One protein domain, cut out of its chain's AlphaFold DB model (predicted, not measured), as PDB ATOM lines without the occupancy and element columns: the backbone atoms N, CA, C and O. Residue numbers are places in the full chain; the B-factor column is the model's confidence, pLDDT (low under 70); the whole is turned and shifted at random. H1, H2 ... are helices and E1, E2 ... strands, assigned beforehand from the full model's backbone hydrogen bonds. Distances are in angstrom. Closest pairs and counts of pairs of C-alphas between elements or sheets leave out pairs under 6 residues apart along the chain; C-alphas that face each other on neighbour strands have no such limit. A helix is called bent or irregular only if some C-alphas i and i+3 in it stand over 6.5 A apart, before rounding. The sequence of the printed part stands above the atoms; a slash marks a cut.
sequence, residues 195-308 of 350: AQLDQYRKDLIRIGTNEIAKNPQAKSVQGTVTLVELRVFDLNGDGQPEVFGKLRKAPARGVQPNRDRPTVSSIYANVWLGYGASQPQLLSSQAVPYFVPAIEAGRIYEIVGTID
ATOM      1  N   ALA A 195     -36.012  27.924  37.906       95.56
ATOM      2  CA  ALA A 195     -36.156  27.311  39.222       95.56
ATOM      3  C   ALA A 195     -34.829  27.298  40.001       95.56
ATOM      4  O   ALA A 195     -34.818  27.621  41.187       95.56
ATOM      5  N   GLN A 196     -33.711  27.000  39.328       94.56
ATOM      6  CA  GLN A 196     -32.378  27.080  39.932       94.56
ATOM      7  C   GLN A 196     -32.032  28.513  40.346       94.56
ATOM      8  O   GLN A 196     -31.624  28.719  41.482       94.56
ATOM      9  N   LEU A 197     -32.271  29.515  39.492       95.38
ATOM     10  CA  LEU A 197     -32.040  30.925  39.847       95.38
ATOM     11  C   LEU A 197     -32.866  31.367  41.061       95.38
ATOM     12  O   LEU A 197     -32.361  32.074  41.933       95.38
ATOM     13  N   ASP A 198     -34.130  30.947  41.134       96.25
ATOM     14  CA  ASP A 198     -34.994  31.258  42.272       96.25
ATOM     15  C   ASP A 198     -34.509  30.559  43.555       96.25
ATOM     16  O   ASP A 198     -34.579  31.150  44.637       96.25
ATOM     17  N   GLN A 199     -33.970  29.339  43.450       96.31
ATOM     18  CA  GLN A 199     -33.348  28.639  44.575       96.31
ATOM     19  C   GLN A 199     -32.059  29.336  45.030       96.31
ATOM     20  O   GLN A 199     -31.935  29.680  46.204       96.31
ATOM     21  N   TYR A 200     -31.160  29.655  44.099       97.19
ATOM     22  CA  TYR A 200     -29.925  30.392  44.366       97.19
ATOM     23  C   TYR A 200     -30.194  31.723  45.057       97.19
ATOM     24  O   TYR A 200     -29.537  32.065  46.037       97.19
ATOM     25  N   ARG A 201     -31.216  32.457  44.603       97.56
ATOM     26  CA  ARG A 201     -31.664  33.691  45.248       97.56
ATOM     27  C   ARG A 201     -32.076  33.464  46.705       97.56
ATOM     28  O   ARG A 201     -31.698  34.263  47.561       97.56
ATOM     29  N   LYS A 202     -32.857  32.418  46.998       97.19
ATOM     30  CA  LYS A 202     -33.286  32.097  48.373       97.19
ATOM     31  C   LYS A 202     -32.092  31.748  49.258       97.19
ATOM     32  O   LYS A 202     -32.005  32.255  50.374       97.19
ATOM     33  N   ASP A 203     -31.170  30.934  48.753       97.62
ATOM     34  CA  ASP A 203     -29.977  30.520  49.489       97.62
ATOM     35  C   ASP A 203     -29.018  31.681  49.743       97.62
ATOM     36  O   ASP A 203     -28.570  31.856  50.875       97.62
ATOM     37  N   LEU A 204     -28.789  32.540  48.746       97.75
ATOM     38  CA  LEU A 204     -28.014  33.770  48.907       97.75
ATOM     39  C   LEU A 204     -28.629  34.699  49.951       97.75
ATOM     40  O   LEU A 204     -27.907  35.198  50.807       97.75
ATOM     41  N   ILE A 205     -29.948  34.921  49.929       97.25
ATOM     42  CA  ILE A 205     -30.614  35.761  50.939       97.25
ATOM     43  C   ILE A 205     -30.474  35.134  52.328       97.25
ATOM     44  O   ILE A 205     -30.124  35.835  53.275       97.25
ATOM     45  N   ARG A 206     -30.710  33.826  52.464       97.00
ATOM     46  CA  ARG A 206     -30.617  33.108  53.743       97.00
ATOM     47  C   ARG A 206     -29.199  33.146  54.315       97.00
ATOM     48  O   ARG A 206     -29.008  33.602  55.440       97.00
ATOM     49  N   ILE A 207     -28.211  32.688  53.548       97.00
ATOM     50  CA  ILE A 207     -26.807  32.626  53.975       97.00
ATOM     51  C   ILE A 207     -26.247  34.040  54.124       97.00
ATOM     52  O   ILE A 207     -25.672  34.364  55.157       97.00
ATOM     53  N   GLY A 208     -26.494  34.924  53.159       95.81
ATOM     54  CA  GLY A 208     -26.026  36.304  53.203       95.81
ATOM     55  C   GLY A 208     -26.616  37.125  54.344       95.81
ATOM     56  O   GLY A 208     -25.917  37.966  54.900       95.81
ATOM     57  N   THR A 209     -27.852  36.852  54.772       95.44
ATOM     58  CA  THR A 209     -28.401  37.458  55.999       95.44
ATOM     59  C   THR A 209     -27.600  37.043  57.228       95.44
ATOM     60  O   THR A 209     -27.291  37.894  58.065       95.44
ATOM     61  N   ASN A 210     -27.212  35.769  57.317       95.00
ATOM     62  CA  ASN A 210     -26.376  35.277  58.410       95.00
ATOM     63  C   ASN A 210     -24.973  35.899  58.362       95.00
ATOM     64  O   ASN A 210     -24.478  36.341  59.396       95.00
ATOM     65  N   GLU A 211     -24.356  36.004  57.181       94.62
ATOM     66  CA  GLU A 211     -23.038  36.636  57.023       94.62
ATOM     67  C   GLU A 211     -23.064  38.130  57.370       94.62
ATOM     68  O   GLU A 211     -22.198  38.614  58.097       94.62
ATOM     69  N   ILE A 212     -24.099  38.861  56.945       92.38
ATOM     70  CA  ILE A 212     -24.300  40.262  57.340       92.38
ATOM     71  C   ILE A 212     -24.442  40.380  58.861       92.38
ATOM     72  O   ILE A 212     -23.872  41.292  59.455       92.38
ATOM     73  N   ALA A 213     -25.167  39.465  59.510       91.62
ATOM     74  CA  ALA A 213     -25.384  39.499  60.957       91.62
ATOM     75  C   ALA A 213     -24.101  39.282  61.782       91.62
ATOM     76  O   ALA A 213     -24.048  39.722  62.933       91.62
ATOM     77  N   LYS A 214     -23.062  38.654  61.207       91.94
ATOM     78  CA  LYS A 214     -21.739  38.530  61.845       91.94
ATOM     79  C   LYS A 214     -21.015  39.872  61.951       91.94
ATOM     80  O   LYS A 214     -20.182  40.033  62.838       91.94
ATOM     81  N   ASN A 215     -21.331  40.842  61.088       87.25
ATOM     82  CA  ASN A 215     -20.759  42.181  61.172       87.25
ATOM     83  C   ASN A 215     -21.430  42.964  62.326       87.25
ATOM     84  O   ASN A 215     -22.633  43.235  62.259       87.25
ATOM     85  N   PRO A 216     -20.693  43.388  63.374       84.88
ATOM     86  CA  PRO A 216     -21.279  44.085  64.523       84.88
ATOM     87  C   PRO A 216     -22.025  45.370  64.149       84.88
ATOM     88  O   PRO A 216     -23.037  45.705  64.766       84.88
ATOM     89  N   GLN A 217     -21.564  46.062  63.105       80.88
ATOM     90  CA  GLN A 217     -22.173  47.295  62.621       80.88
ATOM     91  C   GLN A 217     -23.494  47.047  61.876       80.88
ATOM     92  O   GLN A 217     -24.294  47.963  61.723       80.88
ATOM     93  N   ALA A 218     -23.802  45.809  61.478       80.88
ATOM     94  CA  ALA A 218     -25.083  45.485  60.855       80.88
ATOM     95  C   ALA A 218     -26.277  45.579  61.817       80.88
ATOM     96  O   ALA A 218     -27.424  45.661  61.361       80.88
ATOM     97  N   LYS A 219     -26.032  45.566  63.136       75.69
ATOM     98  CA  LYS A 219     -27.076  45.699  64.164       75.69
ATOM     99  C   LYS A 219     -27.711  47.090  64.184       75.69
ATOM    100  O   LYS A 219     -28.890  47.199  64.499       75.69
ATOM    101  N   SER A 220     -26.957  48.135  63.829       71.50
ATOM    102  CA  SER A 220     -27.463  49.515  63.795       71.50
ATOM    103  C   SER A 220     -28.272  49.827  62.532       71.50
ATOM    104  O   SER A 220     -29.054  50.777  62.523       71.50
ATOM    105  N   VAL A 221     -28.141  49.010  61.482       74.81
ATOM    106  CA  VAL A 221     -28.917  49.153  60.248       74.81
ATOM    107  C   VAL A 221     -30.240  48.404  60.386       74.81
ATOM    108  O   VAL A 221     -30.284  47.172  60.392       74.81
ATOM    109  N   GLN A 222     -31.334  49.152  60.502       75.44
ATOM    110  CA  GLN A 222     -32.694  48.610  60.547       75.44
ATOM    111  C   GLN A 222     -33.164  48.261  59.134       75.44
ATOM    112  O   GLN A 222     -33.101  49.129  58.291       75.44
ATOM    113  N   GLY A 223     -33.673  47.063  58.847       81.69
ATOM    114  CA  GLY A 223     -34.242  46.747  57.526       81.69
ATOM    115  C   GLY A 223     -33.981  45.317  57.067       81.69
ATOM    116  O   GLY A 223     -33.290  44.551  57.745       81.69
ATOM    117  N   THR A 224     -34.566  44.951  55.926       89.06
ATOM    118  CA  THR A 224     -34.447  43.607  55.353       89.06
ATOM    119  C   THR A 224     -33.235  43.500  54.436       89.06
ATOM    120  O   THR A 224     -32.803  44.466  53.803       89.06
ATOM    121  N   VAL A 225     -32.662  42.301  54.380       92.75
ATOM    122  CA  VAL A 225     -31.607  41.979  53.422       92.75
ATOM    123  C   VAL A 225     -32.255  41.715  52.069       92.75
ATOM    124  O   VAL A 225     -33.196  40.932  51.955       92.75
ATOM    125  N   THR A 226     -31.739  42.373  51.042       92.94
ATOM    126  CA  THR A 226     -32.192  42.238  49.658       92.94
ATOM    127  C   THR A 226     -31.039  41.773  48.781       92.94
ATOM    128  O   THR A 226     -29.881  42.098  49.044       92.94
ATOM    129  N   LEU A 227     -31.357  41.001  47.743       93.94
ATOM    130  CA  LEU A 227     -30.403  40.620  46.709       93.94
ATOM    131  C   LEU A 227     -30.395  41.702  45.626       93.94
ATOM    132  O   LEU A 227     -31.431  41.964  45.017       93.94
ATOM    133  N   VAL A 228     -29.240  42.325  45.421       91.06
ATOM    134  CA  VAL A 228     -29.005  43.380  44.425       91.06
ATOM    135  C   VAL A 228     -28.569  42.772  43.098       91.06
ATOM    136  O   VAL A 228     -29.019  43.202  42.041       91.06
ATOM    137  N   GLU A 229     -27.712  41.759  43.157       91.44
ATOM    138  CA  GLU A 229     -27.133  41.124  41.980       91.44
ATOM    139  C   GLU A 229     -26.951  39.630  42.226       91.44
ATOM    140  O   GLU A 229     -26.614  39.223  43.338       91.44
ATOM    141  N   LEU A 230     -27.156  38.835  41.179       93.56
ATOM    142  CA  LEU A 230     -26.863  37.409  41.146       93.56
ATOM    143  C   LEU A 230     -26.084  37.115  39.870       93.56
ATOM    144  O   LEU A 230     -26.534  37.481  38.782       93.56
ATOM    145  N   ARG A 231     -24.951  36.427  39.999       91.69
ATOM    146  CA  ARG A 231     -24.211  35.867  38.862       91.69
ATOM    147  C   ARG A 231     -23.906  34.399  39.112       91.69
ATOM    148  O   ARG A 231     -23.757  33.988  40.259       91.69
ATOM    149  N   VAL A 232     -23.851  33.623  38.036       92.56
ATOM    150  CA  VAL A 232     -23.570  32.188  38.080       92.56
ATOM    151  C   VAL A 232     -22.416  31.895  37.141       92.56
ATOM    152  O   VAL A 232     -22.418  32.361  36.002       92.56
ATOM    153  N   PHE A 233     -21.457  31.137  37.646       91.31
ATOM    154  CA  PHE A 233     -20.221  30.761  36.983       91.31
ATOM    155  C   PHE A 233     -20.011  29.254  37.136       91.31
ATOM    156  O   PHE A 233     -20.647  28.639  37.983       91.31
ATOM    157  N   ASP A 234     -19.139  28.689  36.314       91.50
ATOM    158  CA  ASP A 234     -18.506  27.384  36.530       91.50
ATOM    159  C   ASP A 234     -17.009  27.653  36.441       91.50
ATOM    160  O   ASP A 234     -16.433  27.759  35.354       91.50
ATOM    161  N   LEU A 235     -16.444  27.992  37.597       91.31
ATOM    162  CA  LEU A 235     -15.080  28.480  37.727       91.31
ATOM    163  C   LEU A 235     -14.085  27.339  37.555       91.31
ATOM    164  O   LEU A 235     -13.011  27.583  37.029       91.31
ATOM    165  N   ASN A 236     -14.413  26.114  37.958       90.75
ATOM    166  CA  ASN A 236     -13.510  24.962  37.847       90.75
ATOM    167  C   ASN A 236     -13.807  24.047  36.642       90.75
ATOM    168  O   ASN A 236     -13.081  23.078  36.413       90.75
ATOM    169  N   GLY A 237     -14.851  24.334  35.864       88.06
ATOM    170  CA  GLY A 237     -15.228  23.553  34.690       88.06
ATOM    171  C   GLY A 237     -15.843  22.190  35.019       88.06
ATOM    172  O   GLY A 237     -15.837  21.313  34.150       88.06
ATOM    173  N   ASP A 238     -16.324  21.969  36.247       89.31
ATOM    174  CA  ASP A 238     -16.906  20.691  36.680       89.31
ATOM    175  C   ASP A 238     -18.414  20.571  36.365       89.31
ATOM    176  O   ASP A 238     -19.030  19.516  36.563       89.31
ATOM    177  N   GLY A 239     -19.006  21.639  35.817       88.38
ATOM    178  CA  GLY A 239     -20.418  21.728  35.460       88.38
ATOM    179  C   GLY A 239     -21.350  21.991  36.647       88.38
ATOM    180  O   GLY A 239     -22.564  22.130  36.445       88.38
ATOM    181  N   GLN A 240     -20.823  22.069  37.866       90.75
ATOM    182  CA  GLN A 240     -21.510  22.622  39.020       90.75
ATOM    183  C   GLN A 240     -21.268  24.134  39.109       90.75
ATOM    184  O   GLN A 240     -20.226  24.631  38.702       90.75
ATOM    185  N   PRO A 241     -22.253  24.907  39.599       93.25
ATOM    186  CA  PRO A 241     -22.110  26.350  39.609       93.25
ATOM    187  C   PRO A 241     -21.484  26.909  40.890       93.25
ATOM    188  O   PRO A 241     -21.952  26.635  42.001       93.25
ATOM    189  N   GLU A 242     -20.587  27.875  40.713       94.94
ATOM    190  CA  GLU A 242     -20.274  28.897  41.705       94.94
ATOM    191  C   GLU A 242     -21.183  30.109  41.503       94.94
ATOM    192  O   GLU A 242     -21.249  30.737  40.444       94.94
ATOM    193  N   VAL A 243     -21.909  30.464  42.554       95.38
ATOM    194  CA  VAL A 243     -22.922  31.509  42.526       95.38
ATOM    195  C   VAL A 243     -22.483  32.677  43.390       95.38
ATOM    196  O   VAL A 243     -22.296  32.551  44.600       95.38
ATOM    197  N   PHE A 244     -22.413  33.845  42.768       95.44
ATOM    198  CA  PHE A 244     -22.211  35.116  43.437       95.44
ATOM    199  C   PHE A 244     -23.543  35.799  43.732       95.44
ATOM    200  O   PHE A 244     -24.417  35.891  42.864       95.44
ATOM    201  N   GLY A 245     -23.658  36.367  44.928       94.75
ATOM    202  CA  GLY A 245     -24.699  37.320  45.277       94.75
ATOM    203  C   GLY A 245     -24.131  38.584  45.901       94.75
ATOM    204  O   GLY A 245     -23.400  38.519  46.891       94.75
ATOM    205  N   LYS A 246     -24.555  39.738  45.378       92.62
ATOM    206  CA  LYS A 246     -24.401  41.031  46.046       92.62
ATOM    207  C   LYS A 246     -25.668  41.331  46.823       92.62
ATOM    208  O   LYS A 246     -26.743  41.471  46.240       92.62
ATOM    209  N   LEU A 247     -25.555  41.436  48.135       92.94
ATOM    210  CA  LEU A 247     -26.658  41.701  49.044       92.94
ATOM    211  C   LEU A 247     -26.537  43.089  49.655       92.94
ATOM    212  O   LEU A 247     -25.441  43.616  49.843       92.94
ATOM    213  N   ARG A 248     -27.683  43.661  50.010       90.06
ATOM    214  CA  ARG A 248     -27.773  44.939  50.704       90.06
ATOM    215  C   ARG A 248     -28.771  44.847  51.846       90.06
ATOM    216  O   ARG A 248     -29.928  44.488  51.631       90.06
ATOM    217  N   LYS A 249     -28.342  45.253  53.038       89.38
ATOM    218  CA  LYS A 249     -29.218  45.614  54.154       89.38
ATOM    219  C   LYS A 249     -29.293  47.134  54.213       89.38
ATOM    220  O   LYS A 249     -28.312  47.786  54.566       89.38
ATOM    221  N   ALA A 250     -30.427  47.689  53.808       82.19
ATOM    222  CA  ALA A 250     -30.672  49.126  53.828       82.19
ATOM    223  C   ALA A 250     -31.439  49.535  55.100       82.19
ATOM    224  O   ALA A 250     -32.153  48.693  55.643       82.19
ATOM    225  N   PRO A 251     -31.319  50.795  55.556       75.38
ATOM    226  CA  PRO A 251     -32.104  51.376  56.634       75.38
ATOM    227  C   PRO A 251     -33.598  51.368  56.284       75.38
ATOM    228  O   PRO A 251     -33.978  51.493  55.120       75.38
ATOM    229  N   ALA A 252     -34.452  51.279  57.304       68.81
ATOM    230  CA  ALA A 252     -35.907  51.219  57.161       68.81
ATOM    231  C   ALA A 252     -36.507  52.520  56.598       68.81
ATOM    232  O   ALA A 252     -37.615  52.513  56.069       68.81
ATOM    233  N   ARG A 253     -35.766  53.631  56.687       69.00
ATOM    234  CA  ARG A 253     -36.087  54.917  56.061       69.00
ATOM    235  C   ARG A 253     -34.959  55.344  55.125       69.00
ATOM    236  O   ARG A 253     -33.800  55.009  55.364       69.00
ATOM    237  N   GLY A 254     -35.299  56.113  54.090       61.28
ATOM    238  CA  GLY A 254     -34.306  56.714  53.199       61.28
ATOM    239  C   GLY A 254     -33.321  57.594  53.971       61.28
ATOM    240  O   GLY A 254     -33.720  58.328  54.875       61.28
ATOM    241  N   VAL A 255     -32.040  57.495  53.620       59.75
ATOM    242  CA  VAL A 255     -30.966  58.306  54.206       59.75
ATOM    243  C   VAL A 255     -31.010  59.698  53.589       59.75
ATOM    244  O   VAL A 255     -31.085  59.823  52.367       59.75
ATOM    245  N   GLN A 256     -30.968  60.734  54.423       61.25
ATOM    246  CA  GLN A 256     -30.854  62.130  54.013       61.25
ATOM    247  C   GLN A 256     -29.383  62.558  54.123       61.25
ATOM    248  O   GLN A 256     -28.926  62.834  55.234       61.25
ATOM    249  N   PRO A 257     -28.637  62.658  53.001       54.78
ATOM    250  CA  PRO A 257     -27.181  62.861  53.011       54.78
ATOM    251  C   PRO A 257     -26.716  64.106  53.774       54.78
ATOM    252  O   PRO A 257     -25.633  64.114  54.341       54.78
ATOM    253  N   ASN A 258     -27.556  65.144  53.827       57.78
ATOM    254  CA  ASN A 258     -27.221  66.429  54.445       57.78
ATOM    255  C   ASN A 258     -27.632  66.518  55.926       57.78
ATOM    256  O   ASN A 258     -27.414  67.547  56.562       57.78
ATOM    257  N   ARG A 259     -28.294  65.486  56.471       56.41
ATOM    258  CA  ARG A 259     -28.895  65.511  57.816       56.41
ATOM    259  C   ARG A 259     -28.478  64.324  58.673       56.41
ATOM    260  O   ARG A 259     -28.286  64.474  59.879       56.41
ATOM    261  N   ASP A 260     -28.340  63.156  58.060       57.06
ATOM    262  CA  ASP A 260     -27.816  61.982  58.731       57.06
ATOM    263  C   ASP A 260     -26.281  62.120  58.783       57.06
ATOM    264  O   ASP A 260     -25.616  62.204  57.753       57.06
ATOM    265  N   ARG A 261     -25.714  62.199  60.000       53.00
ATOM    266  CA  ARG A 261     -24.260  62.076  60.271       53.00
ATOM    267  C   ARG A 261     -23.686  60.822  59.575       53.00
ATOM    268  O   ARG A 261     -24.481  59.986  59.159       53.00
ATOM    269  N   PRO A 262     -22.352  60.604  59.513       51.72
ATOM    270  CA  PRO A 262     -21.780  59.350  59.009       51.72
ATOM    271  C   PRO A 262     -22.108  58.179  59.955       51.72
ATOM    272  O   PRO A 262     -21.275  57.674  60.700       51.72
ATOM    273  N   THR A 263     -23.365  57.757  59.965       56.03
ATOM    274  CA  THR A 263     -23.843  56.487  60.481       56.03
ATOM    275  C   THR A 263     -23.948  55.538  59.294       56.03
ATOM    276  O   THR A 263     -24.116  55.962  58.148       56.03
ATOM    277  N   VAL A 264     -23.777  54.240  59.546       60.12
ATOM    278  CA  VAL A 264     -23.805  53.220  58.494       60.12
ATOM    279  C   VAL A 264     -25.136  53.310  57.751       60.12
ATOM    280  O   VAL A 264     -26.194  52.989  58.291       60.12
ATOM    281  N   SER A 265     -25.067  53.755  56.502       69.19
ATOM    282  CA  SER A 265     -26.232  54.030  55.662       69.19
ATOM    283  C   SER A 265     -26.763  52.772  54.985       69.19
ATOM    284  O   SER A 265     -27.877  52.774  54.478       69.19
ATOM    285  N   SER A 266     -25.962  51.711  54.902       79.56
ATOM    286  CA  SER A 266     -26.307  50.373  54.420       79.56
ATOM    287  C   SER A 266     -25.151  49.422  54.754       79.56
ATOM    288  O   SER A 266     -23.997  49.846  54.818       79.56
ATOM    289  N   ILE A 267     -25.446  48.132  54.917       85.56
ATOM    290  CA  ILE A 267     -24.428  47.074  54.831       85.56
ATOM    291  C   ILE A 267     -24.535  46.443  53.453       85.56
ATOM    292  O   ILE A 267     -25.625  46.017  53.066       85.56
ATOM    293  N   TYR A 268     -23.416  46.346  52.744       87.00
ATOM    294  CA  TYR A 268     -23.317  45.496  51.565       87.00
ATOM    295  C   TYR A 268     -22.596  44.211  51.932       87.00
ATOM    296  O   TYR A 268     -21.674  44.225  52.745       87.00
ATOM    297  N   ALA A 269     -23.017  43.103  51.339       90.25
ATOM    298  CA  ALA A 269     -22.276  41.862  51.434       90.25
ATOM    299  C   ALA A 269     -22.139  41.203  50.074       90.25
ATOM    300  O   ALA A 269     -23.107  41.098  49.328       90.25
ATOM    301  N   ASN A 270     -20.943  40.717  49.796       91.88
ATOM    302  CA  ASN A 270     -20.691  39.785  48.719       91.88
ATOM    303  C   ASN A 270     -20.662  38.388  49.302       91.88
ATOM    304  O   ASN A 270     -20.000  38.159  50.315       91.88
ATOM    305  N   VAL A 271     -21.379  37.467  48.676       95.62
ATOM    306  CA  VAL A 271     -21.464  36.077  49.108       95.62
ATOM    307  C   VAL A 271     -21.243  35.188  47.902       95.62
ATOM    308  O   VAL A 271     -21.906  35.353  46.879       95.62
ATOM    309  N   TRP A 272     -20.324  34.244  48.044       96.88
ATOM    310  CA  TRP A 272     -20.019  33.225  47.055       96.88
ATOM    311  C   TRP A 272     -20.418  31.865  47.593       96.88
ATOM    312  O   TRP A 272     -19.984  31.470  48.677       96.88
ATOM    313  N   LEU A 273     -21.241  31.157  46.832       97.19
ATOM    314  CA  LEU A 273     -21.713  29.822  47.156       97.19
ATOM    315  C   LEU A 273     -21.251  28.840  46.084       97.19
ATOM    316  O   LEU A 273     -21.414  29.121  44.905       97.19
ATOM    317  N   GLY A 274     -20.729  27.691  46.488       95.38
ATOM    318  CA  GLY A 274     -20.489  26.552  45.612       95.38
ATOM    319  C   GLY A 274     -21.666  25.601  45.723       95.38
ATOM    320  O   GLY A 274     -22.178  25.374  46.827       95.38
ATOM    321  N   TYR A 275     -22.116  25.066  44.598       92.50
ATOM    322  CA  TYR A 275     -23.149  24.042  44.573       92.50
ATOM    323  C   TYR A 275     -22.513  22.703  44.225       92.50
ATOM    324  O   TYR A 275     -21.621  22.616  43.403       92.50
ATOM    325  N   GLY A 276     -22.973  21.651  44.888       82.50
ATOM    326  CA  GLY A 276     -22.644  20.273  44.546       82.50
ATOM    327  C   GLY A 276     -23.897  19.416  44.668       82.50
ATOM    328  O   GLY A 276     -25.017  19.925  44.626       82.50
ATOM    329  N   ALA A 277     -23.735  18.115  44.906       69.75
ATOM    330  CA  ALA A 277     -24.855  17.169  44.952       69.75
ATOM    331  C   ALA A 277     -25.851  17.367  46.121       69.75
ATOM    332  O   ALA A 277     -26.880  16.695  46.155       69.75
ATOM    333  N   SER A 278     -25.560  18.231  47.100       73.12
ATOM    334  CA  SER A 278     -26.325  18.325  48.349       73.12
ATOM    335  C   SER A 278     -26.816  19.741  48.663       73.12
ATOM    336  O   SER A 278     -27.966  20.074  48.389       73.12
ATOM    337  N   GLN A 279     -25.981  20.563  49.290       86.19
ATOM    338  CA  GLN A 279     -26.344  21.869  49.844       86.19
ATOM    339  C   GLN A 279     -25.362  22.945  49.371       86.19
ATOM    340  O   GLN A 279     -24.204  22.622  49.101       86.19
ATOM    341  N   PRO A 280     -25.789  24.220  49.306       95.12
ATOM    342  CA  PRO A 280     -24.875  25.317  49.018       95.12
ATOM    343  C   PRO A 280     -23.789  25.414  50.095       95.12
ATOM    344  O   PRO A 280     -24.089  25.535  51.286       95.12
ATOM    345  N   GLN A 281     -22.531  25.409  49.667       95.19
ATOM    346  CA  GLN A 281     -21.363  25.642  50.510       95.19
ATOM    347  C   GLN A 281     -20.942  27.107  50.404       95.19
ATOM    348  O   GLN A 281     -20.805  27.631  49.306       95.19
ATOM    349  N   LEU A 282     -20.684  27.771  51.531       96.06
ATOM    350  CA  LEU A 282     -20.086  29.105  51.515       96.06
ATOM    351  C   LEU A 282     -18.612  29.010  51.086       96.06
ATOM    352  O   LEU A 282     -17.809  28.412  51.800       96.06
ATOM    353  N   LEU A 283     -18.265  29.606  49.944       96.12
ATOM    354  CA  LEU A 283     -16.889  29.662  49.432       96.12
ATOM    355  C   LEU A 283     -16.138  30.879  49.963       96.12
ATOM    356  O   LEU A 283     -14.948  30.800  50.254       96.12
ATOM    357  N   SER A 284     -16.832  32.015  50.042       95.06
ATOM    358  CA  SER A 284     -16.309  33.276  50.557       95.06
ATOM    359  C   SER A 284     -17.454  34.235  50.867       95.06
ATOM    360  O   SER A 284     -18.520  34.189  50.246       95.06
ATOM    361  N   SER A 285     -17.234  35.128  51.823       93.62
ATOM    362  CA  SER A 285     -18.139  36.238  52.090       93.62
ATOM    363  C   SER A 285     -17.389  37.442  52.613       93.62
ATOM    364  O   SER A 285     -16.493  37.310  53.446       93.62
ATOM    365  N   GLN A 286     -17.839  38.621  52.209       89.31
ATOM    366  CA  GLN A 286     -17.328  39.885  52.711       89.31
ATOM    367  C   GLN A 286     -18.505  40.814  52.983       89.31
ATOM    368  O   GLN A 286     -19.239  41.154  52.061       89.31
ATOM    369  N   ALA A 287     -18.689  41.223  54.239       88.12
ATOM    370  CA  ALA A 287     -19.716  42.182  54.636       88.12
ATOM    371  C   ALA A 287     -19.057  43.513  55.001       88.12
ATOM    372  O   ALA A 287     -18.361  43.607  56.013       88.12
ATOM    373  N   VAL A 288     -19.293  44.538  54.185       81.06
ATOM    374  CA  VAL A 288     -18.666  45.851  54.332       81.06
ATOM    375  C   VAL A 288     -19.713  46.874  54.773       81.06
ATOM    376  O   VAL A 288     -20.741  47.052  54.105       81.06
ATOM    377  N   PRO A 289     -19.484  47.542  55.913       75.44
ATOM    378  CA  PRO A 289     -20.302  48.660  56.330       75.44
ATOM    379  C   PRO A 289     -19.980  49.863  55.455       75.44
ATOM    380  O   PRO A 289     -18.811  50.182  55.249       75.44
ATOM    381  N   TYR A 290     -21.010  50.525  54.933       69.94
ATOM    382  CA  TYR A 290     -20.798  51.651  54.036       69.94
ATOM    383  C   TYR A 290     -21.371  52.956  54.579       69.94
ATOM    384  O   TYR A 290     -22.553  53.080  54.932       69.94
ATOM    385  N   PHE A 291     -20.492  53.947  54.591       63.31
ATOM    386  CA  PHE A 291     -20.745  55.326  54.955       63.31
ATOM    387  C   PHE A 291     -20.410  56.134  53.703       63.31
ATOM    388  O   PHE A 291     -19.224  56.240  53.448       63.31
ATOM    389  N   VAL A 292     -21.393  56.573  52.895       51.34
ATOM    390  CA  VAL A 292     -21.279  57.584  51.803       51.34
ATOM    391  C   VAL A 292     -22.545  57.543  50.903       51.34
ATOM    392  O   VAL A 292     -23.244  56.524  50.878       51.34
ATOM    393  N   PRO A 293     -22.909  58.656  50.220       52.16
ATOM    394  CA  PRO A 293     -24.092  58.835  49.364       52.16
ATOM    395  C   PRO A 293     -24.456  57.689  48.398       52.16
ATOM    396  O   PRO A 293     -23.622  56.994  47.824       52.16
ATOM    397  N   ALA A 294     -25.765  57.546  48.159       50.00
ATOM    398  CA  ALA A 294     -26.396  56.431  47.441       50.00
ATOM    399  C   ALA A 294     -25.908  56.183  45.996       50.00
ATOM    400  O   ALA A 294     -26.156  55.103  45.460       50.00
ATOM    401  N   ILE A 295     -25.240  57.156  45.368       50.34
ATOM    402  CA  ILE A 295     -24.821  57.109  43.957       50.34
ATOM    403  C   ILE A 295     -23.599  56.186  43.767       50.34
ATOM    404  O   ILE A 295     -23.461  55.544  42.724       50.34
ATOM    405  N   GLU A 296     -22.762  56.039  44.798       53.66
ATOM    406  CA  GLU A 296     -21.527  55.233  44.761       53.66
ATOM    407  C   GLU A 296     -21.671  53.884  45.475       53.66
ATOM    408  O   GLU A 296     -21.042  52.895  45.098       53.66
ATOM    409  N   ALA A 297     -22.601  53.800  46.431       53.34
ATOM    410  CA  ALA A 297     -22.827  52.621  47.263       53.34
ATOM    411  C   ALA A 297     -23.134  51.335  46.460       53.34
ATOM    412  O   ALA A 297     -22.816  50.228  46.891       53.34
ATOM    413  N   GLY A 298     -23.734  51.466  45.273       55.38
ATOM    414  CA  GLY A 298     -24.039  50.334  44.394       55.38
ATOM    415  C   GLY A 298     -22.826  49.735  43.675       55.38
ATOM    416  O   GLY A 298     -22.941  48.641  43.124       55.38
ATOM    417  N   ARG A 299     -21.670  50.408  43.673       62.84
ATOM    418  CA  ARG A 299     -20.519  50.064  42.818       62.84
ATOM    419  C   ARG A 299     -19.379  49.367  43.553       62.84
ATOM    420  O   ARG A 299     -18.454  48.890  42.917       62.84
ATOM    421  N   ILE A 300     -19.451  49.250  44.870       66.31
ATOM    422  CA  ILE A 300     -18.401  48.625  45.682       66.31
ATOM    423  C   ILE A 300     -18.315  47.134  45.328       66.31
ATOM    424  O   ILE A 300     -19.349  46.462  45.351       66.31
ATOM    425  N   TYR A 301     -17.121  46.634  45.003       77.00
ATOM    426  CA  TYR A 301     -16.859  45.241  44.614       77.00
ATOM    427  C   TYR A 301     -17.723  44.746  43.447       77.00
ATOM    428  O   TYR A 301     -18.644  43.939  43.604       77.00
ATOM    429  N   GLU A 302     -17.450  45.263  42.263       84.69
ATOM    430  CA  GLU A 302     -18.097  44.841  41.031       84.69
ATOM    431  C   GLU A 302     -17.303  43.717  40.374       84.69
ATOM    432  O   GLU A 302     -16.104  43.847  40.142       84.69
ATOM    433  N   ILE A 303     -17.968  42.615  40.031       87.50
ATOM    434  CA  ILE A 303     -17.332  41.585  39.211       87.50
ATOM    435  C   ILE A 303     -17.173  42.138  37.798       87.50
ATOM    436  O   ILE A 303     -18.164  42.373  37.097       87.50
ATOM    437  N   VAL A 304     -15.926  42.290  37.365       86.62
ATOM    438  CA  VAL A 304     -15.596  42.663  35.987       86.62
ATOM    439  C   VAL A 304     -15.827  41.464  35.071       86.62
ATOM    440  O   VAL A 304     -16.429  41.595  34.007       86.62
ATOM    441  N   GLY A 305     -15.414  40.278  35.515       86.62
ATOM    442  CA  GLY A 305     -15.573  39.026  34.783       86.62
ATOM    443  C   GLY A 305     -14.733  37.907  35.389       86.62
ATOM    444  O   GLY A 305     -14.235  38.032  36.509       86.62
ATOM    445  N   THR A 306     -14.567  36.837  34.620       89.50
ATOM    446  CA  THR A 306     -13.735  35.687  34.976       89.50
ATOM    447  C   THR A 306     -12.709  35.413  33.886       89.50
ATOM    448  O   THR A 306     -12.934  35.764  32.722       89.50
ATOM    449  N   ILE A 307     -11.587  34.815  34.263       89.19
ATOM    450  CA  ILE A 307     -10.496  34.479  33.360       89.19
ATOM    451  C   ILE A 307      -9.627  33.370  33.952       89.19
ATOM    452  O   ILE A 307      -9.309  33.445  35.122       89.19
ATOM    453  N   ASP A 308      -9.190  32.409  33.142       88.50
ATOM    454  CA  ASP A 308      -8.096  31.483  33.478       88.50
ATOM    455  C   ASP A 308      -6.747  32.179  33.236       88.50
ATOM    456  O   ASP A 308      -6.205  32.193  32.125       88.50
TER     457      ASP A 308
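This is residues 195 to 308 of the 350 residues of an uncharacterized protein of Leptolyngbya boryana NIES-2135 (UniProt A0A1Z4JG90). One long helix, H1, packs on one face of a twisted sheet of four strands, E1 to E4, and the sheet curls round it. The short helix H2 caps the same face near the end of H1, while the last stretch, with H3 and E5, runs past the sheet on the side away from H1. The printed part has 114 residues, with three named helices and five named strands in the order H1 H2 E1 E2 E3 E4 H3 E5; the sheet's order is E1 E2 E3 E4, antiparallel throughout, and the class is mixed, helices and strands. It is compact, with a radius of gyration of the C-alphas of 15.1 A, and elongated in outline, spanning 51 by 27 by 24 A.

H1 is residues 195 to 214, 29.1 A long, from C-alpha 195 at (-36.156, 27.311, 39.222). H2 is residues 216 to 219; it is neither bent nor irregular, but only just: C-alphas 216 and 219 are 6.0 A apart. E1 is residues 225 to 233, 22.9 A, and bends by 60 degrees at residue 228. E2 is residues 242 to 249, 22.7 A, and E3 is residues 266 to 274, 26.1 A. E4 is residues 281 to 290, 26.3 A, and bends by 52 degrees at residue 284. H3 is residues 294 to 297, 5.2 A. E5 is residues 302 to 307, 15.0 A, ending at C-alpha 307 at (-10.496, 34.479, 33.360).

H1 is on the sheet, in two layers, a helix on one face of a sheet; its closest C-alphas to E4 are those of Ile 212 and Ala 287, 5.7 A. H2 is on the same face, at a height over the sheet of 8.9 A. H1 and H2 are close but not clearly touching, with the C-alphas of Ile 212 and Ala 218 closest at 6.3 A. E1 to E4 form a meander, each strand the antiparallel neighbour of the one before. In the hairpin E1 and E2, at 163 degrees, N 226 and O 248 are 2.8 A apart; in E2 and E3, at 164 degrees, N 247 and O 269 are 2.7 A apart; in E3 and E4, at 167 degrees, N 272 and O 284 are 2.8 A apart. H3 only grazes the sheet. E5 pairs with no named strand and is only just apart from E1, at 8.4 A. In H1 every O i to N i+4 pair is within hydrogen-bond range; H2 and H3 are too short for one, with 1 of 1 and 0 of 1 O i to N i+3 pairs within range.

The two C-alphas farthest apart, those of Asp 238 and Arg 259, are 51.0 A apart. The printed part has no cut, and the link from E2 to E3, residues 250 to 265, is long. The mean pLDDT of the printed part is 82.9; residues 252 to 265, residue 277 and residues 290 to 300 are under 70.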